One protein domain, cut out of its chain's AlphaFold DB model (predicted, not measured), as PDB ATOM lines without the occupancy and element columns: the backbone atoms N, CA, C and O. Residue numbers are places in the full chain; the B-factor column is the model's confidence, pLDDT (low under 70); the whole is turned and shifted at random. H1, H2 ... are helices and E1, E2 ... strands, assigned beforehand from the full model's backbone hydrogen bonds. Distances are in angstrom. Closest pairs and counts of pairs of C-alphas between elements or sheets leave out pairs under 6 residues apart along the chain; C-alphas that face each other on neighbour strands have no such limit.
ATOM      1  N   GLN A 380      41.224 -18.452  53.115       89.31
ATOM      2  CA  GLN A 380      41.868 -19.476  53.938       89.31
ATOM      3  C   GLN A 380      41.513 -19.340  55.419       89.31
ATOM      4  O   GLN A 380      41.406 -20.346  56.109       89.31
ATOM      5  N   HIS A 381      41.366 -18.111  55.914       91.56
ATOM      6  CA  HIS A 381      41.318 -17.848  57.355       91.56
ATOM      7  C   HIS A 381      39.968 -17.306  57.843       91.56
ATOM      8  O   HIS A 381      39.717 -17.326  59.043       91.56
ATOM      9  N   CYS A 382      39.110 -16.814  56.945       90.31
ATOM     10  CA  CYS A 382      37.870 -16.116  57.308       90.31
ATOM     11  C   CYS A 382      36.628 -16.777  56.697       90.31
ATOM     12  O   CYS A 382      35.610 -16.910  57.369       90.31
ATOM     13  N   GLN A 383      36.719 -17.213  55.438       88.31
ATOM     14  CA  GLN A 383      35.562 -17.599  54.623       88.31
ATOM     15  C   GLN A 383      34.714 -18.724  55.229       88.31
ATOM     16  O   GLN A 383      33.507 -18.727  55.033       88.31
ATOM     17  N   ARG A 384      35.311 -19.632  56.010       86.25
ATOM     18  CA  ARG A 384      34.591 -20.744  56.659       86.25
ATOM     19  C   ARG A 384      33.554 -20.317  57.709       86.25
ATOM     20  O   ARG A 384      32.659 -21.093  58.014       86.25
ATOM     21  N   CYS A 385      33.711 -19.130  58.301       88.12
ATOM     22  CA  CYS A 385      32.751 -18.557  59.256       88.12
ATOM     23  C   CYS A 385      32.090 -17.283  58.715       88.12
ATOM     24  O   CYS A 385      31.139 -16.791  59.304       88.12
ATOM     25  N   HIS A 386      32.636 -16.715  57.637       88.31
ATOM     26  CA  HIS A 386      32.140 -15.510  56.986       88.31
ATOM     27  C   HIS A 386      31.872 -15.811  55.518       88.31
ATOM     28  O   HIS A 386      32.604 -15.362  54.633       88.31
ATOM     29  N   GLU A 387      30.837 -16.595  55.240       85.94
ATOM     30  CA  GLU A 387      30.507 -16.927  53.864       85.94
ATOM     31  C   GLU A 387      29.937 -15.715  53.113       85.94
ATOM     32  O   GLU A 387      29.034 -15.000  53.569       85.94
ATOM     33  N   LEU A 388      30.445 -15.512  51.896       88.31
ATOM     34  CA  LEU A 388      29.950 -14.499  50.962       88.31
ATOM     35  C   LEU A 388      28.827 -15.047  50.076       88.31
ATOM     36  O   LEU A 388      28.673 -14.622  48.931       88.31
ATOM     37  N   THR A 389      28.065 -16.008  50.594       87.50
ATOM     38  CA  THR A 389      26.825 -16.479  49.981       87.50
ATOM     39  C   THR A 389      25.812 -15.342  49.927       87.50
ATOM     40  O   THR A 389      25.747 -14.491  50.822       87.50
ATOM     41  N   PHE A 390      25.057 -15.281  48.833       85.69
ATOM     42  CA  PHE A 390      24.231 -14.113  48.516       85.69
ATOM     43  C   PHE A 390      22.877 -14.443  47.887       85.69
ATOM     44  O   PHE A 390      21.959 -13.632  47.995       85.69
ATOM     45  N   ASP A 391      22.737 -15.605  47.250       81.38
ATOM     46  CA  ASP A 391      21.515 -15.997  46.552       81.38
ATOM     47  C   ASP A 391      21.051 -17.386  47.020       81.38
ATOM     48  O   ASP A 391      21.770 -18.366  46.820       81.38
ATOM     49  N   PRO A 392      19.847 -17.511  47.609       83.31
ATOM     50  CA  PRO A 392      19.305 -18.794  48.058       83.31
ATOM     51  C   PRO A 392      19.145 -19.841  46.948       83.31
ATOM     52  O   PRO A 392      19.141 -21.034  47.238       83.31
ATOM     53  N   ARG A 393      19.016 -19.420  45.680       82.62
ATOM     54  CA  ARG A 393      18.954 -20.334  44.524       82.62
ATOM     55  C   ARG A 393      20.275 -21.071  44.311       82.62
ATOM     56  O   ARG A 393      20.291 -22.156  43.736       82.62
ATOM     57  N   PHE A 394      21.369 -20.483  44.787       78.94
ATOM     58  CA  PHE A 394      22.717 -21.021  44.707       78.94
ATOM     59  C   PHE A 394      23.322 -21.073  46.118       78.94
ATOM     60  O   PHE A 394      24.223 -20.296  46.433       78.94
ATOM     61  N   PRO A 395      22.855 -21.992  46.982       74.69
ATOM     62  CA  PRO A 395      23.159 -21.976  48.417       74.69
ATOM     63  C   PRO A 395      24.653 -22.112  48.748       74.69
ATOM     64  O   PRO A 395      25.070 -21.744  49.837       74.69
ATOM     65  N   HIS A 396      25.466 -22.601  47.807       77.44
ATOM     66  CA  HIS A 396      26.917 -22.744  47.961       77.44
ATOM     67  C   HIS A 396      27.726 -21.722  47.147       77.44
ATOM     68  O   HIS A 396      28.955 -21.739  47.181       77.44
ATOM     69  N   ALA A 397      27.066 -20.842  46.388       78.19
ATOM     70  CA  ALA A 397      27.750 -19.835  45.592       78.19
ATOM     71  C   ALA A 397      28.142 -18.645  46.464       78.19
ATOM     72  O   ALA A 397      27.283 -17.929  46.977       78.19
ATOM     73  N   ALA A 398      29.445 -18.398  46.572       84.69
ATOM     74  CA  ALA A 398      29.984 -17.228  47.246       84.69
ATOM     75  C   ALA A 398      30.489 -16.198  46.232       84.69
ATOM     76  O   ALA A 398      31.075 -16.551  45.206       84.69
ATOM     77  N   VAL A 399      30.308 -14.917  46.547       86.50
ATOM     78  CA  VAL A 399      30.959 -13.842  45.796       86.50
ATOM     79  C   VAL A 399      32.481 -13.988  45.932       86.50
ATOM     80  O   VAL A 399      32.976 -14.130  47.055       86.50
ATOM     81  N   PRO A 400      33.253 -13.940  44.829       82.44
ATOM     82  CA  PRO A 400      34.707 -13.972  44.905       82.44
ATOM     83  C   PRO A 400      35.250 -12.806  45.742       82.44
ATOM     84  O   PRO A 400      34.960 -11.642  45.467       82.44
ATOM     85  N   HIS A 401      36.063 -13.110  46.757       85.69
ATOM     86  CA  HIS A 401      36.680 -12.092  47.606       85.69
ATOM     87  C   HIS A 401      37.997 -11.575  47.008       85.69
ATOM     88  O   HIS A 401      38.912 -12.351  46.723       85.69
ATOM     89  N   GLY A 402      38.130 -10.250  46.928       74.75
ATOM     90  CA  GLY A 402      39.302  -9.555  46.388       74.75
ATOM     91  C   GLY A 402      39.166  -9.181  44.907       74.75
ATOM     92  O   GLY A 402      38.422  -9.804  44.154       74.75
ATOM     93  N   GLY A 403      39.910  -8.157  44.484       66.06
ATOM     94  CA  GLY A 403      39.816  -7.567  43.143       66.06
ATOM     95  C   GLY A 403      39.146  -6.190  43.143       66.06
ATOM     96  O   GLY A 403      38.979  -5.575  44.193       66.06
ATOM     97  N   ASP A 404      38.807  -5.702  41.949       64.88
ATOM     98  CA  ASP A 404      38.096  -4.434  41.736       64.88
ATOM     99  C   ASP A 404      36.659  -4.508  42.310       64.88
ATOM    100  O   ASP A 404      35.990  -5.524  42.095       64.88
ATOM    101  N   PRO A 405      36.149  -3.464  42.997       61.44
ATOM    102  CA  PRO A 405      34.746  -3.357  43.417       61.44
ATOM    103  C   PRO A 405      33.700  -3.700  42.337       61.44
ATOM    104  O   PRO A 405      32.635  -4.231  42.661       61.44
ATOM    105  N   GLY A 406      33.993  -3.454  41.056       68.44
ATOM    106  CA  GLY A 406      33.136  -3.815  39.924       68.44
ATOM    107  C   GLY A 406      32.911  -5.323  39.763       68.44
ATOM    108  O   GLY A 406      31.881  -5.730  39.221       68.44
ATOM    109  N   LEU A 407      33.810  -6.160  40.293       78.94
ATOM    110  CA  LEU A 407      33.694  -7.619  40.257       78.94
ATOM    111  C   LEU A 407      32.469  -8.118  41.028       78.94
ATOM    112  O   LEU A 407      31.788  -9.022  40.556       78.94
ATOM    113  N   VAL A 408      32.170  -7.519  42.185       83.31
ATOM    114  CA  VAL A 408      31.029  -7.919  43.025       83.31
ATOM    115  C   VAL A 408      29.718  -7.654  42.293       83.31
ATOM    116  O   VAL A 408      28.891  -8.554  42.167       83.31
ATOM    117  N   TYR A 409      29.551  -6.444  41.754       85.12
ATOM    118  CA  TYR A 409      28.346  -6.073  41.010       85.12
ATOM    119  C   TYR A 409      28.176  -6.928  39.757       85.12
ATOM    120  O   TYR A 409      27.105  -7.489  39.552       85.12
ATOM    121  N   GLY A 410      29.231  -7.078  38.952       83.25
ATOM    122  CA  GLY A 410      29.173  -7.890  37.739       83.25
ATOM    123  C   GLY A 410      28.842  -9.354  38.031       83.25
ATOM    124  O   GLY A 410      27.994  -9.931  37.358       83.25
ATOM    125  N   PHE A 411      29.448  -9.937  39.070       86.06
ATOM    126  CA  PHE A 411      29.191 -11.320  39.471       86.06
ATOM    127  C   PHE A 411      27.755 -11.525  39.968       86.06
ATOM    128  O   PHE A 411      27.073 -12.448  39.523       86.06
ATOM    129  N   VAL A 412      27.274 -10.660  40.864       87.00
ATOM    130  CA  VAL A 412      25.917 -10.775  41.418       87.00
ATOM    131  C   VAL A 412      24.861 -10.549  40.337       87.00
ATOM    132  O   VAL A 412      23.887 -11.288  40.282       87.00
ATOM    133  N   MET A 413      25.056  -9.588  39.434       84.31
ATOM    134  CA  MET A 413      24.105  -9.338  38.345       84.31
ATOM    135  C   MET A 413      24.089 -10.481  37.323       84.31
ATOM    136  O   MET A 413      23.025 -10.968  36.953       84.31
ATOM    137  N   ALA A 414      25.259 -10.977  36.911       81.06
ATOM    138  CA  ALA A 414      25.338 -12.092  35.969       81.06
ATOM    139  C   ALA A 414      24.728 -13.386  36.542       81.06
ATOM    140  O   ALA A 414      23.995 -14.086  35.843       81.06
ATOM    141  N   THR A 415      24.956 -13.684  37.825       82.00
ATOM    142  CA  THR A 415      24.288 -14.814  38.498       82.00
ATOM    143  C   THR A 415      22.789 -14.569  38.681       82.00
ATOM    144  O   THR A 415      21.997 -15.495  38.492       82.00
ATOM    145  N   HIS A 416      22.372 -13.332  38.982       83.19
ATOM    146  CA  HIS A 416      20.962 -12.982  39.144       83.19
ATOM    147  C   HIS A 416      20.153 -13.266  37.874       83.19
ATOM    148  O   HIS A 416      19.090 -13.891  37.964       83.19
ATOM    149  N   ALA A 417      20.713 -12.899  36.718       79.00
ATOM    150  CA  ALA A 417      20.162 -13.110  35.382       79.00
ATOM    151  C   ALA A 417      20.143 -14.585  34.917       79.00
ATOM    152  O   ALA A 417      19.742 -14.868  33.790       79.00
ATOM    153  N   GLY A 418      20.556 -15.537  35.765       71.94
ATOM    154  CA  GLY A 418      20.554 -16.975  35.466       71.94
ATOM    155  C   GLY A 418      21.910 -17.545  35.032       71.94
ATOM    156  O   GLY A 418      21.996 -18.731  34.717       71.94
ATOM    157  N   GLY A 419      22.979 -16.742  35.048       68.62
ATOM    158  CA  GLY A 419      24.344 -17.144  34.701       68.62
ATOM    159  C   GLY A 419      25.023 -17.982  35.786       68.62
ATOM    160  O   GLY A 419      25.950 -17.522  36.448       68.62
ATOM    161  N   GLY A 420      24.597 -19.236  35.963       67.19
ATOM    162  CA  GLY A 420      25.258 -20.189  36.869       67.19
ATOM    163  C   GLY A 420      26.695 -20.548  36.455       67.19
ATOM    164  O   GLY A 420      27.459 -21.071  37.260       67.19
ATOM    165  N   GLU A 421      27.094 -20.238  35.219       75.00
ATOM    166  CA  GLU A 421      28.407 -20.574  34.659       75.00
ATOM    167  C   GLU A 421      29.591 -19.916  35.379       75.00
ATOM    168  O   GLU A 421      30.692 -20.455  35.340       75.00
ATOM    169  N   ILE A 422      29.389 -18.775  36.044       76.81
ATOM    170  CA  ILE A 422      30.446 -18.076  36.794       76.81
ATOM    171  C   ILE A 422      30.579 -18.558  38.242       76.81
ATOM    172  O   ILE A 422      31.572 -18.250  38.902       76.81
ATOM    173  N   VAL A 423      29.607 -19.327  38.738       79.31
ATOM    174  CA  VAL A 423      29.599 -19.851  40.107       79.31
ATOM    175  C   VAL A 423      30.793 -20.790  40.321       79.31
ATOM    176  O   VAL A 423      31.176 -21.548  39.433       79.31
ATOM    177  N   ASN A 424      31.394 -20.740  41.515       75.31
ATOM    178  CA  ASN A 424      32.560 -21.537  41.934       75.31
ATOM    179  C   ASN A 424      33.868 -21.282  41.160       75.31
ATOM    180  O   ASN A 424      34.845 -22.007  41.359       75.31
ATOM    181  N   LYS A 425      33.928 -20.257  40.305       77.44
ATOM    182  CA  LYS A 425      35.165 -19.853  39.625       77.44
ATOM    183  C   LYS A 425      35.986 -18.885  40.477       77.44
ATOM    184  O   LYS A 425      35.455 -18.149  41.307       77.44
ATOM    185  N   SER A 426      37.300 -18.859  40.257       74.12
ATOM    186  CA  SER A 426      38.184 -17.899  40.929       74.12
ATOM    187  C   SER A 426      37.902 -16.454  40.495       74.12
ATOM    188  O   SER A 426      37.386 -16.204  39.406       74.12
ATOM    189  N   ALA A 427      38.306 -15.473  41.312       73.75
ATOM    190  CA  ALA A 427      38.139 -14.049  40.992       73.75
ATOM    191  C   ALA A 427      38.770 -13.652  39.640       73.75
ATOM    192  O   ALA A 427      38.220 -12.816  38.924       73.75
ATOM    193  N   ASP A 428      39.907 -14.253  39.271       77.19
ATOM    194  CA  ASP A 428      40.571 -14.024  37.981       77.19
ATOM    195  C   ASP A 428      39.784 -14.623  36.804       77.19
ATOM    196  O   ASP A 428      39.704 -14.026  35.731       77.19
ATOM    197  N   GLU A 429      39.194 -15.805  36.981       78.94
ATOM    198  CA  GLU A 429      38.340 -16.430  35.969       78.94
ATOM    199  C   GLU A 429      37.041 -15.662  35.769       78.94
ATOM    200  O   GLU A 429      36.687 -15.373  34.629       78.94
ATOM    201  N   VAL A 430      36.377 -15.269  36.859       78.00
ATOM    202  CA  VAL A 430      35.170 -14.441  36.796       78.00
ATOM    203  C   VAL A 430      35.473 -13.125  36.081       78.00
ATOM    204  O   VAL A 430      34.730 -12.750  35.180       78.00
ATOM    205  N   ARG A 431      36.596 -12.459  36.391       77.81
ATOM    206  CA  ARG A 431      37.019 -11.247  35.668       77.81
ATOM    207  C   ARG A 431      37.166 -11.481  34.168       77.81
ATOM    208  O   ARG A 431      36.674 -10.678  33.382       77.81
ATOM    209  N   ARG A 432      37.820 -12.573  33.759       81.25
ATOM    210  CA  ARG A 432      37.985 -12.909  32.334       81.25
ATOM    211  C   ARG A 432      36.648 -13.191  31.644       81.25
ATOM    212  O   ARG A 432      36.465 -12.779  30.500       81.25
ATOM    213  N   ILE A 433      35.717 -13.852  32.327       79.94
ATOM    214  CA  ILE A 433      34.385 -14.137  31.780       79.94
ATOM    215  C   ILE A 433      33.587 -12.842  31.647       79.94
ATOM    216  O   ILE A 433      33.134 -12.539  30.554       79.94
ATOM    217  N   LEU A 434      33.511 -12.021  32.695       77.88
ATOM    218  CA  LEU A 434      32.779 -10.749  32.659       77.88
ATOM    219  C   LEU A 434      33.366  -9.748  31.651       77.88
ATOM    220  O   LEU A 434      32.633  -8.935  31.100       77.88
ATOM    221  N   ALA A 435      34.675  -9.809  31.387       80.88
ATOM    222  CA  ALA A 435      35.315  -8.983  30.365       80.88
ATOM    223  C   ALA A 435      34.970  -9.421  28.930       80.88
ATOM    224  O   ALA A 435      34.977  -8.592  28.025       80.88
ATOM    225  N   THR A 436      34.690 -10.710  28.712       79.56
ATOM    226  CA  THR A 436      34.347 -11.264  27.388       79.56
ATOM    227  C   THR A 436      32.839 -11.336  27.150       79.56
ATOM    228  O   THR A 436      32.394 -11.209  26.016       79.56
ATOM    229  N   HIS A 437      32.064 -11.495  28.222       75.06
ATOM    230  CA  HIS A 437      30.611 -11.613  28.242       75.06
ATOM    231  C   HIS A 437      30.065 -10.732  29.378       75.06
ATOM    232  O   HIS A 437      29.740 -11.234  30.459       75.06
ATOM    233  N   PRO A 438      30.017  -9.401  29.194       66.94
ATOM    234  CA  PRO A 438      29.455  -8.517  30.203       66.94
ATOM    235  C   PRO A 438      27.959  -8.820  30.385       66.94
ATOM    236  O   PRO A 438      27.280  -9.126  29.400       66.94
ATOM    237  N   PRO A 439      27.421  -8.728  31.615       63.47
ATOM    238  CA  PRO A 439      25.996  -8.917  31.840       63.47
ATOM    239  C   PRO A 439      25.196  -7.945  30.965       63.47
ATOM    240  O   PRO A 439      25.526  -6.760  30.861       63.47
ATOM    241  N   VAL A 440      24.152  -8.467  30.313       57.34
ATOM    242  CA  VAL A 440      23.189  -7.668  29.543       57.34
ATOM    243  C   VAL A 440      22.588  -6.604  30.475       57.34
ATOM    244  O   VAL A 440      22.476  -6.853  31.671       57.34
ATOM    245  N   ALA A 441      22.292  -5.419  29.923       57.56
ATOM    246  CA  ALA A 441      21.849  -4.172  30.573       57.56
ATOM    247  C   ALA A 441      21.228  -4.295  31.986       57.56
ATOM    248  O   ALA A 441      20.446  -5.209  32.237       57.56
ATOM    249  N   PRO A 442      21.499  -3.333  32.893       60.16
ATOM    250  CA  PRO A 442      21.287  -3.506  34.323       60.16
ATOM    251  C   PRO A 442      19.855  -3.901  34.678       60.16
ATOM    252  O   PRO A 442      18.924  -3.104  34.546       60.16
ATOM    253  N   ASP A 443      19.699  -5.117  35.197       71.06
ATOM    254  CA  ASP A 443      18.508  -5.490  35.935       71.06
ATOM    255  C   ASP A 443      18.454  -4.662  37.233       71.06
ATOM    256  O   ASP A 443      19.390  -4.590  38.032       71.06
ATOM    257  N   ALA A 444      17.348  -3.952  37.458       82.12
ATOM    258  CA  ALA A 444      17.195  -3.187  38.697       82.12
ATOM    259  C   ALA A 444      17.265  -4.115  39.930       82.12
ATOM    260  O   ALA A 444      17.787  -3.730  40.974       82.12
ATOM    261  N   GLY A 445      16.787  -5.358  39.786       84.50
ATOM    262  CA  GLY A 445      16.807  -6.382  40.829       84.50
ATOM    263  C   GLY A 445      18.209  -6.879  41.193       84.50
ATOM    264  O   GLY A 445      18.539  -6.916  42.379       84.50
ATOM    265  N   GLY A 446      19.060  -7.210  40.219       84.88
ATOM    266  CA  GLY A 446      20.422  -7.674  40.493       84.88
ATOM    267  C   GLY A 446      21.326  -6.546  40.979       84.88
ATOM    268  O   GLY A 446      22.169  -6.780  41.845       84.88
ATOM    269  N   LEU A 447      21.097  -5.301  40.542       85.94
ATOM    270  CA  LEU A 447      21.770  -4.134  41.121       85.94
ATOM    271  C   LEU A 447      21.412  -3.937  42.605       85.94
ATOM    272  O   LEU A 447      22.302  -3.706  43.427       85.94
ATOM    273  N   LEU A 448      20.128  -4.057  42.961       88.19
ATOM    274  CA  LEU A 448      19.676  -3.992  44.356       88.19
ATOM    275  C   LEU A 448      20.240  -5.151  45.189       88.19
ATOM    276  O   LEU A 448      20.684  -4.927  46.316       88.19
ATOM    277  N   LEU A 449      20.273  -6.366  44.632       88.12
ATOM    278  CA  LEU A 449      20.883  -7.526  45.281       88.12
ATOM    279  C   LEU A 449      22.378  -7.290  45.527       88.12
ATOM    280  O   LEU A 449      22.852  -7.508  46.639       88.12
ATOM    281  N   ALA A 450      23.111  -6.774  44.539       88.25
ATOM    282  CA  ALA A 450      24.527  -6.449  44.680       88.25
ATOM    283  C   ALA A 450      24.768  -5.394  45.772       88.25
ATOM    284  O   ALA A 450      25.634  -5.582  46.629       88.25
ATOM    285  N   GLU A 451      23.972  -4.318  45.806       89.62
ATOM    286  CA  GLU A 451      24.047  -3.338  46.894       89.62
ATOM    287  C   GLU A 451      23.761  -3.971  48.261       89.62
ATOM    288  O   GLU A 451      24.439  -3.649  49.241       89.62
ATOM    289  N   GLN A 452      22.769  -4.859  48.346       90.25
ATOM    290  CA  GLN A 452      22.415  -5.539  49.588       90.25
ATOM    291  C   GLN A 452      23.550  -6.444  50.076       90.25
ATOM    292  O   GLN A 452      23.864  -6.439  51.269       90.25
ATOM    293  N   VAL A 453      24.212  -7.166  49.171       89.69
ATOM    294  CA  VAL A 453      25.403  -7.967  49.487       89.69
ATOM    295  C   VAL A 453      26.506  -7.083  50.054       89.69
ATOM    296  O   VAL A 453      27.035  -7.378  51.125       89.69
ATOM    297  N   VAL A 454      26.808  -5.953  49.409       90.12
ATOM    298  CA  VAL A 454      27.824  -5.019  49.913       90.12
ATOM    299  C   VAL A 454      27.452  -4.503  51.310       90.12
ATOM    300  O   VAL A 454      28.299  -4.513  52.206       90.12
ATOM    301  N   LYS A 455      26.188  -4.113  51.533       90.06
ATOM    302  CA  LYS A 455      25.696  -3.570  52.816       90.06
ATOM    303  C   LYS A 455      25.680  -4.576  53.960       90.06
ATOM    304  O   LYS A 455      25.838  -4.155  55.101       90.06
ATOM    305  N   THR A 456      25.452  -5.856  53.678       89.25
ATOM    306  CA  THR A 456      25.264  -6.893  54.712       89.25
ATOM    307  C   THR A 456      26.493  -7.762  54.938       89.25
ATOM    308  O   THR A 456      26.685  -8.250  56.047       89.25
ATOM    309  N   LYS A 457      27.332  -7.949  53.911       89.50
ATOM    310  CA  LYS A 457      28.517  -8.811  53.970       89.50
ATOM    311  C   LYS A 457      29.810  -7.996  54.036       89.50
ATOM    312  O   LYS A 457      30.629  -8.222  54.919       89.50
ATOM    313  N   CYS A 458      30.004  -7.023  53.141       89.56
ATOM    314  CA  CYS A 458      31.293  -6.326  53.019       89.56
ATOM    315  C   CYS A 458      31.528  -5.274  54.116       89.56
ATOM    316  O   CYS A 458      32.652  -5.140  54.596       89.56
ATOM    317  N   THR A 459      30.489  -4.551  54.545       91.12
ATOM    318  CA  THR A 459      30.561  -3.516  55.609       91.12
ATOM    319  C   THR A 459      30.962  -4.056  56.983       91.12
ATOM    320  O   THR A 459      31.365  -3.275  57.850       91.12
ATOM    321  N   LEU A 460      30.859  -5.375  57.188       88.75
ATOM    322  CA  LEU A 460      31.288  -6.044  58.417       88.75
ATOM    323  C   LEU A 460      32.785  -5.829  58.664       88.75
ATOM    324  O   LEU A 460      33.197  -5.606  59.800       88.75
ATOM    325  N   CYS A 461      33.582  -5.851  57.592       89.88
ATOM    326  CA  CYS A 461      35.037  -5.760  57.669       89.88
ATOM    327  C   CYS A 461      35.596  -4.530  56.954       89.88
ATOM    328  O   CYS A 461      36.617  -4.006  57.375       89.88
ATOM    329  N   HIS A 462      34.960  -4.046  55.892       90.88
ATOM    330  CA  HIS A 462      35.491  -2.947  55.092       90.88
ATOM    331  C   HIS A 462      34.796  -1.624  55.390       90.88
ATOM    332  O   HIS A 462      33.585  -1.560  55.618       90.88
ATOM    333  N   LEU A 463      35.561  -0.538  55.276       89.81
ATOM    334  CA  LEU A 463      34.972   0.763  55.007       89.81
ATOM    335  C   LEU A 463      34.320   0.724  53.619       89.81
ATOM    336  O   LEU A 463      34.939   0.314  52.640       89.81
ATOM    337  N   VAL A 464      33.062   1.145  53.540       89.81
ATOM    338  CA  VAL A 464      32.317   1.235  52.282       89.81
ATOM    339  C   VAL A 464      31.961   2.693  52.049       89.81
ATOM    340  O   VAL A 464      31.376   3.344  52.915       89.81
ATOM    341  N   VAL A 465      32.329   3.200  50.878       90.00
ATOM    342  CA  VAL A 465      32.072   4.576  50.443       90.00
ATOM    343  C   VAL A 465      31.138   4.576  49.240       90.00
ATOM    344  O   VAL A 465      30.910   3.541  48.617       90.00
ATOM    345  N   ARG A 466      30.571   5.734  48.895       88.81
ATOM    346  CA  ARG A 466      29.771   5.882  47.676       88.81
ATOM    347  C   ARG A 466      30.647   6.451  46.565       88.81
ATOM    348  O   ARG A 466      31.261   7.493  46.763       88.81
ATOM    349  N   SER A 467      30.694   5.778  45.421       83.25
ATOM    350  CA  SER A 467      31.443   6.199  44.233       83.25
ATOM    351  C   SER A 467      30.577   5.989  42.996       83.25
ATOM    352  O   SER A 467      29.973   4.929  42.850       83.25
ATOM    353  N   GLU A 468      30.460   7.009  42.142       82.12
ATOM    354  CA  GLU A 468      29.670   6.957  40.894       82.12
ATOM    355  C   GLU A 468      28.233   6.421  41.084       82.12
ATOM    356  O   GLU A 468      27.700   5.657  40.283       82.12
ATOM    357  N   GLY A 469      27.594   6.789  42.200       81.38
ATOM    358  CA  GLY A 469      26.225   6.374  42.519       81.38
ATOM    359  C   GLY A 469      26.069   4.952  43.076       81.38
ATOM    360  O   GLY A 469      24.952   4.605  43.460       81.38
ATOM    361  N   LYS A 470      27.150   4.170  43.201       82.06
ATOM    362  CA  LYS A 470      27.171   2.809  43.770       82.06
ATOM    363  C   LYS A 470      27.966   2.756  45.075       82.06
ATOM    364  O   LYS A 470      28.765   3.645  45.372       82.06
ATOM    365  N   LEU A 471      27.754   1.711  45.874       88.25
ATOM    366  CA  LEU A 471      28.615   1.421  47.023       88.25
ATOM    367  C   LEU A 471      29.909   0.748  46.563       88.25
ATOM    368  O   LEU A 471      29.853  -0.264  45.867       88.25
ATOM    369  N   ALA A 472      31.047   1.283  46.992       85.50
ATOM    370  CA  ALA A 472      32.383   0.787  46.702       85.50
ATOM    371  C   ALA A 472      33.090   0.371  47.998       85.50
ATOM    372  O   ALA A 472      33.058   1.082  49.003       85.50
ATOM    373  N   VAL A 473      33.724  -0.798  47.963       88.06
ATOM    374  CA  VAL A 473      34.449  -1.384  49.095       88.06
ATOM    375  C   VAL A 473      35.885  -0.866  49.091       88.06
ATOM    376  O   VAL A 473      36.596  -1.043  48.103       88.06
ATOM    377  N   THR A 474      36.325  -0.243  50.185       87.25
ATOM    378  CA  THR A 474      37.706   0.233  50.317       87.25
ATOM    379  C   THR A 474      38.651  -0.957  50.539       87.25
ATOM    380  O   THR A 474      38.437  -1.744  51.472       87.25
TER     381      THR A 474
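AT A GLANCE: This is residues 380 to 474 of the 566 residues of the protein "FHA domain-containing protein" of Acidobacteria bacterium (UniProt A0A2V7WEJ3). After a looping stretch without named elements, residues 380 to 405, H1 lies in the middle between H2 and H3, with the small hairpin E1 E2 beside H3. The 95 printed residues, under half in named elements, run H1 H2 H3 E1 E2, mostly helix, with an antiparallel sheet E1 - E2. The whole is compact, radius of gyration of the C-alphas 12.4 A, spanning 30 by 30 by 24 A.

IN THESE COORDINATES: H1, residues 406 to 416, begins at C-alpha (33.136, -3.815, 39.924) and measures 15.3 A. H2 is residues 427 to 436, 14.4 A; H3 is 444 to 456, 18.3 A. E1 is 464 to 467, 9.5 A; E2 is 470 to 473, 9.9 A, ending at C-alpha (34.449, -1.384, 49.095).

HOW THE PARTS SIT: H1 touches H2, closest C-alphas Leu 407 and Arg 431, 6.7 A, about perpendicular at 74 degrees. H1 touches H3, closest C-alphas Met 413 and Gly 446, 4.6 A, at a steep tilt of 56 degrees, opposite ways. The closest C-alphas of H3 and E2, Glu 451 and Leu 471, are 6.6 A apart. In the hairpin E1 E2, N 465 and O 472 are within hydrogen-bond range, 2.9 A. In H1, H2 and H3 every O i to N i+4 pair is within range.

THE WHOLE: The farthest C-alphas, His 381 and Ala 441, are 35.8 A apart. The printed part has no cut, and no link is long. Residues 403 to 406, 419 to 420 and 438 to 442 have pLDDT under 70.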